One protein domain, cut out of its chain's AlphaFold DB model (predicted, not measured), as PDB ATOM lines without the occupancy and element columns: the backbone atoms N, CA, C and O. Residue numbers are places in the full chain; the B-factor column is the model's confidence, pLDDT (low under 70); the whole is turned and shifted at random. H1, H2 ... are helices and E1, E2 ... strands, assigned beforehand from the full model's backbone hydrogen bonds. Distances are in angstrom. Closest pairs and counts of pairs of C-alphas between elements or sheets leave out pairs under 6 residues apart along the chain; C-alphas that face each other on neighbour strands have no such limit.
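What this domain is: This is residues 238 to 325 of the 325 residues of an uncharacterized protein of Chloroflexi bacterium (UniProt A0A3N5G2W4). A small, lopsided sandwich, two sheets face to face: a twisted sheet of five strands, E1 E2 E7 E4 E5, is partly covered on one face by the two-stranded sheet E3 E6, with the single helix H1 over its E1 and E2 end. Residues 238 to 251, with no named element, run round the outside from E6 to H1. The printed part has 88 residues, with H1, then E1 to E7 along the chain; both sheets are antiparallel. The class is mostly strand, though under half of the residues are in named elements. The whole is compact, with a radius of gyration of the C-alphas of 11.5 A and spans of 32 by 26 by 22 A.

Where its parts are: H1, residues 252 to 259, is 10.0 A long and begins at C-alpha 252 (-7.507, 43.207, 98.989). E1 is residues 266 to 268, E2 275 to 279, 13.7 A, E3 285 to 289, 12.9 A, and E4 294 to 298, 14.1 A. E5 is residues 305 to 309, 13.8 A, E6 312 to 317, 13.2 A, and E7 319 to 323, 13.8 A, ending at C-alpha 323 (-0.578, 40.490, 86.924).

How they stand to each other: Residues 238 to 239 pair with 313 to 314 of E6, antiparallel. H1 is on the large sheet at a height of 9.4 A, across the strands, at 88 degrees to E2 on the local plane. Its every O i to N i+4 pair is within hydrogen-bond range. The closest C-alphas of H1 and E3, Phe 259 and Arg 288, are 4.6 A apart. Within hydrogen-bond range are N 267 and O 277 of the hairpin E1 and E2, 2.8 A, N 276 and O 322 of E2 and E7, 2.9 A, N 296 and O 321 of E4 and E7, 2.8 A, N 295 and O 308 of the hairpin E4 and E5, 2.9 A, and N 287 and O 314 of E3 and E6, 2.8 A. H1 and E6 are apart.

The domain as a whole: The C-alphas farthest apart, Val 250 and Thr 302, are 32.0 A apart. The printed part has no cut, no link is long, and no printed residue is under 70 in pLDDT.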
ATOM      1  N   VAL A 238       2.118  23.058  91.314       97.50
ATOM      2  CA  VAL A 238       1.225  23.718  90.353       97.50
ATOM      3  C   VAL A 238       0.293  22.682  89.744       97.50
ATOM      4  O   VAL A 238       0.754  21.675  89.206       97.50
ATOM      5  N   GLU A 239      -1.005  22.947  89.797       98.06
ATOM      6  CA  GLU A 239      -2.011  22.278  88.980       98.06
ATOM      7  C   GLU A 239      -2.508  23.253  87.912       98.06
ATOM      8  O   GLU A 239      -2.875  24.383  88.221       98.06
ATOM      9  N   TYR A 240      -2.538  22.829  86.648       96.25
ATOM     10  CA  TYR A 240      -3.052  23.637  85.532       96.25
ATOM     11  C   TYR A 240      -4.580  23.539  85.435       96.25
ATOM     12  O   TYR A 240      -5.157  23.235  84.393       96.25
ATOM     13  N   SER A 241      -5.222  23.740  86.580       94.44
ATOM     14  CA  SER A 241      -6.658  23.842  86.780       94.44
ATOM     15  C   SER A 241      -6.895  25.054  87.681       94.44
ATOM     16  O   SER A 241      -6.193  25.273  88.669       94.44
ATOM     17  N   GLY A 242      -7.846  25.908  87.326       93.50
ATOM     18  CA  GLY A 242      -8.053  27.162  88.039       93.50
ATOM     19  C   GLY A 242      -9.346  27.860  87.632       93.50
ATOM     20  O   GLY A 242     -10.099  27.333  86.810       93.50
ATOM     21  N   PRO A 243      -9.624  29.034  88.219       96.06
ATOM     22  CA  PRO A 243     -10.850  29.772  87.953       96.06
ATOM     23  C   PRO A 243     -10.966  30.196  86.486       96.06
ATOM     24  O   PRO A 243      -9.972  30.490  85.814       96.06
ATOM     25  N   ALA A 244     -12.206  30.301  86.009       97.12
ATOM     26  CA  ALA A 244     -12.502  30.930  84.729       97.12
ATOM     27  C   ALA A 244     -12.064  32.408  84.717       97.12
ATOM     28  O   ALA A 244     -11.788  33.014  85.759       97.12
ATOM     29  N   ARG A 245     -12.010  32.996  83.518       97.62
ATOM     30  CA  ARG A 245     -11.625  34.399  83.323       97.62
ATOM     31  C   ARG A 245     -12.443  35.325  84.226       97.62
ATOM     32  O   ARG A 245     -13.665  35.227  84.278       97.62
ATOM     33  N   SER A 246     -11.758  36.232  84.916       96.81
ATOM     34  CA  SER A 246     -12.340  37.169  85.885       96.81
ATOM     35  C   SER A 246     -11.737  38.563  85.703       96.81
ATOM     36  O   SER A 246     -10.686  38.702  85.080       96.81
ATOM     37  N   ARG A 247     -12.400  39.606  86.220       97.50
ATOM     38  CA  ARG A 247     -11.835  40.968  86.245       97.50
ATOM     39  C   ARG A 247     -10.780  41.085  87.346       97.50
ATOM     40  O   ARG A 247     -10.847  40.350  88.330       97.50
ATOM     41  N   CYS A 248      -9.843  42.020  87.188       97.31
ATOM     42  CA  CYS A 248      -8.862  42.292  88.234       97.31
ATOM     43  C   CYS A 248      -9.561  42.814  89.502       97.31
ATOM     44  O   CYS A 248     -10.440  43.677  89.393       97.31
ATOM     45  N   PRO A 249      -9.215  42.301  90.693       97.50
ATOM     46  CA  PRO A 249      -9.786  42.787  91.936       97.50
ATOM     47  C   PRO A 249      -9.290  44.204  92.235       97.50
ATOM     48  O   PRO A 249      -8.144  44.547  91.948       97.50
ATOM     49  N   VAL A 250     -10.161  45.019  92.833       96.50
ATOM     50  CA  VAL A 250      -9.855  46.416  93.193       96.50
ATOM     51  C   VAL A 250      -9.449  46.528  94.665       96.50
ATOM     52  O   VAL A 250      -8.687  47.416  95.038       96.50
ATOM     53  N   ARG A 251      -9.942  45.624  95.520       97.75
ATOM     54  CA  ARG A 251      -9.659  45.608  96.960       97.75
ATOM     55  C   ARG A 251      -8.975  44.312  97.369       97.75
ATOM     56  O   ARG A 251      -9.179  43.268  96.759       97.75
ATOM     57  N   ALA A 252      -8.225  44.366  98.464       97.56
ATOM     58  CA  ALA A 252      -7.507  43.207  98.989       97.56
ATOM     59  C   ALA A 252      -8.449  42.055  99.395       97.56
ATOM     60  O   ALA A 252      -8.099  40.887  99.251       97.56
ATOM     61  N   GLN A 253      -9.673  42.363  99.844       98.38
ATOM     62  CA  GLN A 253     -10.711  41.361 100.115       98.38
ATOM     63  C   GLN A 253     -11.153  40.639  98.838       98.38
ATOM     64  O   GLN A 253     -11.310  39.420  98.848       98.38
ATOM     65  N   ASP A 254     -11.302  41.378  97.736       98.00
ATOM     66  CA  ASP A 254     -11.655  40.807  96.436       98.00
ATOM     67  C   ASP A 254     -10.497  39.952  95.898       98.00
ATOM     68  O   ASP A 254     -10.726  38.878  95.346       98.00
ATOM     69  N   ALA A 255      -9.250  40.387  96.123       98.19
ATOM     70  CA  ALA A 255      -8.051  39.624  95.785       98.19
ATOM     71  C   ALA A 255      -7.970  38.314  96.578       98.19
ATOM     72  O   ALA A 255      -7.782  37.257  95.983       98.19
ATOM     73  N   ALA A 256      -8.206  38.341  97.892       98.19
ATOM     74  CA  ALA A 256      -8.266  37.126  98.703       98.19
ATOM     75  C   ALA A 256      -9.413  36.195  98.288       98.19
ATOM     76  O   ALA A 256      -9.246  34.977  98.262       98.19
ATOM     77  N   HIS A 257     -10.571  36.743  97.913       98.06
ATOM     78  CA  HIS A 257     -11.681  35.934  97.420       98.06
ATOM     79  C   HIS A 257     -11.345  35.253  96.083       98.06
ATOM     80  O   HIS A 257     -11.557  34.047  95.936       98.06
ATOM     81  N   LEU A 258     -10.786  36.004  95.129       98.00
ATOM     82  CA  LEU A 258     -10.458  35.517  93.789       98.00
ATOM     83  C   LEU A 258      -9.242  34.579  93.795       98.00
ATOM     84  O   LEU A 258      -9.313  33.456  93.294       98.00
ATOM     85  N   PHE A 259      -8.139  35.025  94.392       98.25
ATOM     86  CA  PHE A 259      -6.855  34.331  94.374       98.25
ATOM     87  C   PHE A 259      -6.676  33.370  95.552       98.25
ATOM     88  O   PHE A 259      -5.962  32.388  95.415       98.25
ATOM     89  N   GLY A 260      -7.357  33.557  96.681       97.88
ATOM     90  CA  GLY A 260      -7.106  32.810  97.924       97.88
ATOM     91  C   GLY A 260      -6.173  33.556  98.889       97.88
ATOM     92  O   GLY A 260      -5.727  34.665  98.605       97.88
ATOM     93  N   GLY A 261      -5.878  32.952 100.043       96.69
ATOM     94  CA  GLY A 261      -5.085  33.576 101.114       96.69
ATOM     95  C   GLY A 261      -5.887  34.528 102.018       96.69
ATOM     96  O   GLY A 261      -7.110  34.620 101.917       96.69
ATOM     97  N   ASP A 262      -5.195  35.217 102.929       96.94
ATOM     98  CA  ASP A 262      -5.787  36.216 103.835       96.94
ATOM     99  C   ASP A 262      -5.804  37.600 103.161       96.94
ATOM    100  O   ASP A 262      -4.811  38.044 102.593       96.94
ATOM    101  N   ALA A 263      -6.916  38.331 103.253       97.75
ATOM    102  CA  ALA A 263      -7.027  39.688 102.710       97.75
ATOM    103  C   ALA A 263      -5.954  40.654 103.244       97.75
ATOM    104  O   ALA A 263      -5.575  41.588 102.545       97.75
ATOM    105  N   LYS A 264      -5.440  40.444 104.461       97.31
ATOM    106  CA  LYS A 264      -4.412  41.296 105.075       97.31
ATOM    107  C   LYS A 264      -3.024  41.119 104.459       97.31
ATOM    108  O   LYS A 264      -2.182  41.997 104.632       97.31
ATOM    109  N   THR A 265      -2.761  39.999 103.783       96.88
ATOM    110  CA  THR A 265      -1.449  39.720 103.176       96.88
ATOM    111  C   THR A 265      -1.347  40.227 101.740       96.88
ATOM    112  O   THR A 265      -0.235  40.321 101.218       96.88
ATOM    113  N   TRP A 266      -2.471  40.599 101.119       97.88
ATOM    114  CA  TRP A 266      -2.523  41.162  99.774       97.88
ATOM    115  C   TRP A 266      -2.290  42.669  99.770       97.88
ATOM    116  O   TRP A 266      -2.934  43.429 100.496       97.88
ATOM    117  N   LYS A 267      -1.401  43.115  98.884       97.31
ATOM    118  CA  LYS A 267      -1.155  44.524  98.583       97.31
ATOM    119  C   LYS A 267      -1.219  44.742  97.070       97.31
ATOM    120  O   LYS A 267      -0.798  43.851  96.331       97.31
ATOM    121  N   PRO A 268      -1.709  45.895  96.594       96.06
ATOM    122  CA  PRO A 268      -1.513  46.267  95.198       96.06
ATOM    123  C   PRO A 268      -0.007  46.353  94.901       96.06
ATOM    124  O   PRO A 268       0.792  46.660  95.791       96.06
ATOM    125  N   GLY A 269       0.397  46.016  93.679       89.25
ATOM    126  CA  GLY A 269       1.786  46.138  93.254       89.25
ATOM    127  C   GLY A 269       2.147  47.595  92.968       89.25
ATOM    128  O   GLY A 269       1.445  48.286  92.236       89.25
ATOM    129  N   ASP A 270       3.265  48.057  93.526       81.06
ATOM    130  CA  ASP A 270       3.645  49.478  93.482       81.06
ATOM    131  C   ASP A 270       4.126  49.947  92.095       81.06
ATOM    132  O   ASP A 270       4.146  51.143  91.814       81.06
ATOM    133  N   GLN A 271       4.552  49.020  91.226       78.94
ATOM    134  CA  GLN A 271       5.227  49.346  89.959       78.94
ATOM    135  C   GLN A 271       4.422  49.026  88.700       78.94
ATOM    136  O   GLN A 271       4.744  49.533  87.627       78.94
ATOM    137  N   VAL A 272       3.403  48.175  88.805       81.38
ATOM    138  CA  VAL A 272       2.629  47.704  87.655       81.38
ATOM    139  C   VAL A 272       1.157  47.898  87.980       81.38
ATOM    140  O   VAL A 272       0.657  47.317  88.944       81.38
ATOM    141  N   ALA A 273       0.475  48.729  87.190       83.75
ATOM    142  CA  ALA A 273      -0.973  48.879  87.284       83.75
ATOM    143  C   ALA A 273      -1.647  47.507  87.133       83.75
ATOM    144  O   ALA A 273      -1.160  46.660  86.387       83.75
ATOM    145  N   ASP A 274      -2.734  47.283  87.868       93.12
ATOM    146  CA  ASP A 274      -3.484  46.021  87.850       93.12
ATOM    147  C   ASP A 274      -2.652  44.786  88.252       93.12
ATOM    148  O   ASP A 274      -2.820  43.681  87.731       93.12
ATOM    149  N   SER A 275      -1.749  44.962  89.223       96.50
ATOM    150  CA  SER A 275      -1.004  43.865  89.839       96.50
ATOM    151  C   SER A 275      -1.235  43.767  91.345       96.50
ATOM    152  O   SER A 275      -1.543  44.749  92.023       96.50
ATOM    153  N   TRP A 276      -1.073  42.557  91.870       98.00
ATOM    154  CA  TRP A 276      -1.242  42.222  93.280       98.00
ATOM    155  C   TRP A 276      -0.057  41.409  93.774       98.00
ATOM    156  O   TRP A 276       0.409  40.507  93.086       98.00
ATOM    157  N   GLN A 277       0.406  41.690  94.983       97.75
ATOM    158  CA  GLN A 277       1.468  40.947  95.649       97.75
ATOM    159  C   GLN A 277       0.978  40.429  96.999       97.75
ATOM    160  O   GLN A 277       0.303  41.141  97.743       97.75
ATOM    161  N   MET A 278       1.334  39.190  97.319       97.31
ATOM    162  CA  MET A 278       1.098  38.578  98.618       97.31
ATOM    163  C   MET A 278       2.427  38.133  99.210       97.31
ATOM    164  O   MET A 278       3.210  37.457  98.545       97.31
ATOM    165  N   MET A 279       2.643  38.464 100.482       95.25
ATOM    166  CA  MET A 279       3.734  37.916 101.281       95.25
ATOM    167  C   MET A 279       3.175  37.436 102.619       95.25
ATOM    168  O   MET A 279       2.665  38.232 103.407       95.25
ATOM    169  N   ASN A 280       3.261  36.133 102.865       91.81
ATOM    170  CA  ASN A 280       2.818  35.496 104.095       91.81
ATOM    171  C   ASN A 280       4.024  34.880 104.818       91.81
ATOM    172  O   ASN A 280       4.670  33.970 104.300       91.81
ATOM    173  N   SER A 281       4.330  35.388 106.012       86.31
ATOM    174  CA  SER A 281       5.413  34.883 106.866       86.31
ATOM    175  C   SER A 281       5.007  33.680 107.723       86.31
ATOM    176  O   SER A 281       5.864  33.103 108.387       86.31
ATOM    177  N   GLY A 282       3.713  33.347 107.765       89.19
ATOM    178  CA  GLY A 282       3.174  32.195 108.482       89.19
ATOM    179  C   GLY A 282       3.001  30.980 107.571       89.19
ATOM    180  O   GLY A 282       3.873  30.660 106.758       89.19
ATOM    181  N   ASP A 283       1.858  30.311 107.709       91.38
ATOM    182  CA  ASP A 283       1.550  29.103 106.950       91.38
ATOM    183  C   ASP A 283       1.431  29.384 105.444       91.38
ATOM    184  O   ASP A 283       0.842  30.393 105.031       91.38
ATOM    185  N   PRO A 284       1.972  28.496 104.595       94.62
ATOM    186  CA  PRO A 284       1.928  28.681 103.158       94.62
ATOM    187  C   PRO A 284       0.477  28.642 102.654       94.62
ATOM    188  O   PRO A 284      -0.372  27.922 103.176       94.62
ATOM    189  N   SER A 285       0.174  29.433 101.626       96.44
ATOM    190  CA  SER A 285      -1.187  29.612 101.109       96.44
ATOM    191  C   SER A 285      -1.386  28.927  99.755       96.44
ATOM    192  O   SER A 285      -0.438  28.728  98.993       96.44
ATOM    193  N   THR A 286      -2.637  28.572  99.450       98.06
ATOM    194  CA  THR A 286      -3.049  28.090  98.124       98.06
ATOM    195  C   THR A 286      -3.566  29.262  97.304       98.06
ATOM    196  O   THR A 286      -4.491  29.954  97.730       98.06
ATOM    197  N   ILE A 287      -2.979  29.458  96.127       98.31
ATOM    198  CA  ILE A 287      -3.224  30.598  95.249       98.31
ATOM    199  C   ILE A 287      -3.837  30.119  93.935       98.31
ATOM    200  O   ILE A 287      -3.331  29.207  93.297       98.31
ATOM    201  N   ARG A 288      -4.927  30.745  93.511       98.56
ATOM    202  CA  ARG A 288      -5.694  30.437  92.303       98.56
ATOM    203  C   ARG A 288      -5.482  31.550  91.289       98.56
ATOM    204  O   ARG A 288      -5.726  32.710  91.595       98.56
ATOM    205  N   ILE A 289      -5.049  31.204  90.085       98.44
ATOM    206  CA  ILE A 289      -4.757  32.137  88.994       98.44
ATOM    207  C   ILE A 289      -5.851  31.986  87.933       98.44
ATOM    208  O   ILE A 289      -5.895  30.946  87.270       98.44
ATOM    209  N   PRO A 290      -6.754  32.970  87.771       98.44
ATOM    210  CA  PRO A 290      -7.801  32.939  86.755       98.44
ATOM    211  C   PRO A 290      -7.251  32.896  85.327       98.44
ATOM    212  O   PRO A 290      -6.169  33.409  85.040       98.44
ATOM    213  N   GLN A 291      -8.030  32.336  84.401       98.06
ATOM    214  CA  GLN A 291      -7.700  32.363  82.974       98.06
ATOM    215  C   GLN A 291      -7.425  33.792  82.474       98.06
ATOM    216  O   GLN A 291      -8.223  34.703  82.697       98.06
ATOM    217  N   GLY A 292      -6.315  33.964  81.749       96.19
ATOM    218  CA  GLY A 292      -5.876  35.253  81.201       96.19
ATOM    219  C   GLY A 292      -4.977  36.070  82.133       96.19
ATOM    220  O   GLY A 292      -4.404  37.055  81.683       96.19
ATOM    221  N   MET A 293      -4.803  35.650  83.389       98.12
ATOM    222  CA  MET A 293      -3.868  36.272  84.328       98.12
ATOM    223  C   MET A 293      -2.541  35.510  84.387       98.12
ATOM    224  O   MET A 293      -2.458  34.329  84.037       98.12
ATOM    225  N   TYR A 294      -1.506  36.196  84.862       97.44
ATOM    226  CA  TYR A 294      -0.155  35.664  85.015       97.44
ATOM    227  C   TYR A 294       0.294  35.782  86.469       97.44
ATOM    228  O   TYR A 294       0.007  36.783  87.121       97.44
ATOM    229  N   ALA A 295       1.022  34.790  86.976       97.94
ATOM    230  CA  ALA A 295       1.594  34.834  88.313       97.94
ATOM    231  C   ALA A 295       3.063  34.424  88.331       97.94
ATOM    232  O   ALA A 295       3.470  33.493  87.636       97.94
ATOM    233  N   GLY A 296       3.843  35.093  89.174       96.62
ATOM    234  CA  GLY A 296       5.201  34.712  89.534       96.62
ATOM    235  C   GLY A 296       5.308  34.462  91.035       96.62
ATOM    236  O   GLY A 296       4.821  35.264  91.828       96.62
ATOM    237  N   TYR A 297       5.920  33.354  91.440       97.00
ATOM    238  CA  TYR A 297       6.070  32.969  92.843       97.00
ATOM    239  C   TYR A 297       7.485  32.468  93.130       97.00
ATOM    240  O   TYR A 297       8.210  32.080  92.217       97.00
ATOM    241  N   ILE A 298       7.883  32.477  94.402       92.56
ATOM    242  CA  ILE A 298       9.158  31.895  94.843       92.56
ATOM    243  C   ILE A 298       8.878  30.486  95.356       92.56
ATOM    244  O   ILE A 298       8.054  30.303  96.250       92.56
ATOM    245  N   ASP A 299       9.546  29.486  94.786       91.69
ATOM    246  CA  ASP A 299       9.466  28.129  95.314       91.69
ATOM    247  C   ASP A 299      10.207  28.034  96.653       91.69
ATOM    248  O   ASP A 299      11.387  28.368  96.753       91.69
ATOM    249  N   ASN A 300       9.512  27.547  97.680       85.50
ATOM    250  CA  ASN A 300      10.015  27.515  99.054       85.50
ATOM    251  C   ASN A 300      11.240  26.605  99.256       85.50
ATOM    252  O   ASN A 300      11.918  26.727 100.273       85.50
ATOM    253  N   THR A 301      11.523  25.688  98.322       83.94
ATOM    254  CA  THR A 301      12.653  24.750  98.437       83.94
ATOM    255  C   THR A 301      13.876  25.189  97.644       83.94
ATOM    256  O   THR A 301      15.003  25.054  98.110       83.94
ATOM    257  N   THR A 302      13.660  25.723  96.446       85.12
ATOM    258  CA  THR A 302      14.723  26.108  95.510       85.12
ATOM    259  C   THR A 302      15.021  27.602  95.537       85.12
ATOM    260  O   THR A 302      16.029  28.021  94.975       85.12
ATOM    261  N   PHE A 303      14.151  28.410  96.154       84.56
ATOM    262  CA  PHE A 303      14.184  29.876  96.138       84.56
ATOM    263  C   PHE A 303      14.232  30.480  94.727       84.56
ATOM    264  O   PHE A 303      14.597  31.642  94.544       84.56
ATOM    265  N   MET A 304      13.847  29.706  93.713       85.12
ATOM    266  CA  MET A 304      13.765  30.187  92.344       85.12
ATOM    267  C   MET A 304      12.428  30.874  92.108       85.12
ATOM    268  O   MET A 304      11.384  30.418  92.581       85.12
ATOM    269  N   PHE A 305      12.466  31.944  91.320       90.00
ATOM    270  CA  PHE A 305      11.264  32.593  90.825       90.00
ATOM    271  C   PHE A 305      10.681  31.783  89.660       90.00
ATOM    272  O   PHE A 305      11.353  31.565  88.650       90.00
ATOM    273  N   ILE A 306       9.441  31.319  89.805       94.06
ATOM    274  CA  ILE A 306       8.732  30.488  88.831       94.06
ATOM    275  C   ILE A 306       7.479  31.223  88.371       94.06
ATOM    276  O   ILE A 306       6.761  31.822  89.166       94.06
ATOM    277  N   SER A 307       7.205  31.147  87.073       95.75
ATOM    278  CA  SER A 307       6.059  31.781  86.431       95.75
ATOM    279  C   SER A 307       4.996  30.775  85.995       95.75
ATOM    280  O   SER A 307       5.339  29.711  85.476       95.75
ATOM    281  N   VAL A 308       3.719  31.139  86.102       97.12
ATOM    282  CA  VAL A 308       2.584  30.345  85.615       97.12
ATOM    283  C   VAL A 308       1.504  31.238  84.998       97.12
ATOM    284  O   VAL A 308       1.183  32.304  85.520       97.12
ATOM    285  N   ASN A 309       0.928  30.791  83.880       97.69
ATOM    286  CA  ASN A 309      -0.255  31.403  83.273       97.69
ATOM    287  C   ASN A 309      -1.518  30.690  83.768       97.69
ATOM    288  O   ASN A 309      -1.537  29.461  83.846       97.69
ATOM    289  N   GLY A 310      -2.574  31.446  84.068       97.00
ATOM    290  CA  GLY A 310      -3.872  30.878  84.416       97.00
ATOM    291  C   GLY A 310      -4.608  30.274  83.206       97.00
ATOM    292  O   GLY A 310      -4.384  30.710  82.072       97.00
ATOM    293  N   PRO A 311      -5.540  29.324  83.416       98.19
ATOM    294  CA  PRO A 311      -6.066  28.896  84.710       98.19
ATOM    295  C   PRO A 311      -5.128  27.915  85.432       98.19
ATOM    296  O   PRO A 311      -4.775  26.871  84.890       98.19
ATOM    297  N   ALA A 312      -4.737  28.241  86.663       98.31
ATOM    298  CA  ALA A 312      -3.847  27.401  87.465       98.31
ATOM    299  C   ALA A 312      -4.110  27.556  88.967       98.31
ATOM    300  O   ALA A 312      -4.627  28.578  89.411       98.31
ATOM    301  N   THR A 313      -3.711  26.563  89.755       98.50
ATOM    302  CA  THR A 313      -3.724  26.589  91.218       98.50
ATOM    303  C   THR A 313      -2.334  26.224  91.727       98.50
ATOM    304  O   THR A 313      -1.787  25.175  91.391       98.50
ATOM    305  N   ILE A 314      -1.747  27.109  92.526       98.12
ATOM    306  CA  ILE A 314      -0.420  26.981  93.116       98.12
ATOM    307  C   ILE A 314      -0.595  26.685  94.603       98.12
ATOM    308  O   ILE A 314      -1.159  27.482  95.348       98.12
ATOM    309  N   TYR A 315      -0.118  25.532  95.043       97.88
ATOM    310  CA  TYR A 315      -0.148  25.110  96.435       97.88
ATOM    311  C   TYR A 315       1.154  25.485  97.132       97.88
ATOM    312  O   TYR A 315       2.220  25.455  96.517       97.88
ATOM    313  N   ASN A 316       1.053  25.726  98.435       96.25
ATOM    314  CA  ASN A 316       2.171  25.904  99.355       96.25
ATOM    315  C   ASN A 316       3.067  27.122  99.056       96.25
ATOM    316  O   ASN A 316       4.290  27.001  99.038       96.25
ATOM    317  N   VAL A 317       2.474  28.297  98.828       96.19
ATOM    318  CA  VAL A 317       3.216  29.512  98.458       96.19
ATOM    319  C   VAL A 317       3.218  30.536  99.590       96.19
ATOM    320  O   VAL A 317       2.166  30.870 100.136       96.19
ATOM    321  N   ASN A 318       4.391  31.082  99.909       95.31
ATOM    322  CA  ASN A 318       4.544  32.182 100.869       95.31
ATOM    323  C   ASN A 318       4.655  33.553 100.183       95.31
ATOM    324  O   ASN A 318       4.289  34.561 100.780       95.31
ATOM    325  N   PHE A 319       5.120  33.600  98.932       96.44
ATOM    326  CA  PHE A 319       5.227  34.828  98.148       96.44
ATOM    327  C   PHE A 319       4.724  34.631  96.716       96.44
ATOM    328  O   PHE A 319       5.188  33.727  96.020       96.44
ATOM    329  N   VAL A 320       3.825  35.505  96.261       97.81
ATOM    330  CA  VAL A 320       3.343  35.533  94.872       97.81
ATOM    331  C   VAL A 320       3.066  36.965  94.422       97.81
ATOM    332  O   VAL A 320       2.570  37.782  95.194       97.81
ATOM    333  N   ALA A 321       3.348  37.250  93.155       97.69
ATOM    334  CA  ALA A 321       2.904  38.438  92.443       97.69
ATOM    335  C   ALA A 321       2.020  38.014  91.264       97.69
ATOM    336  O   ALA A 321       2.388  37.116  90.507       97.69
ATOM    337  N   ILE A 322       0.861  38.643  91.109       98.12
ATOM    338  CA  ILE A 322      -0.127  38.363  90.066       98.12
ATOM    339  C   ILE A 322      -0.312  39.620  89.225       98.12
ATOM    340  O   ILE A 322      -0.505  40.707  89.763       98.12
ATOM    341  N   MET A 323      -0.275  39.458  87.908       97.50
ATOM    342  CA  MET A 323      -0.578  40.490  86.924       97.50
ATOM    343  C   MET A 323      -1.909  40.157  86.255       97.50
ATOM    344  O   MET A 323      -2.087  39.063  85.704       97.50
ATOM    345  N   CYS A 324      -2.844  41.098  86.315       95.94
ATOM    346  CA  CYS A 324      -4.091  41.027  85.576       95.94
ATOM    347  C   CYS A 324      -3.873  41.609  84.171       95.94
ATOM    348  O   CYS A 324      -3.419  42.742  84.054       95.94
ATOM    349  N   ASN A 325      -4.201  40.849  83.123       83.12
ATOM    350  CA  ASN A 325      -4.233  41.337  81.735       83.12
ATOM    351  C   ASN A 325      -5.668  41.568  81.250       83.12
ATOM    352  O   ASN A 325      -6.593  40.876  81.747       83.12
TER     353      ASN A 325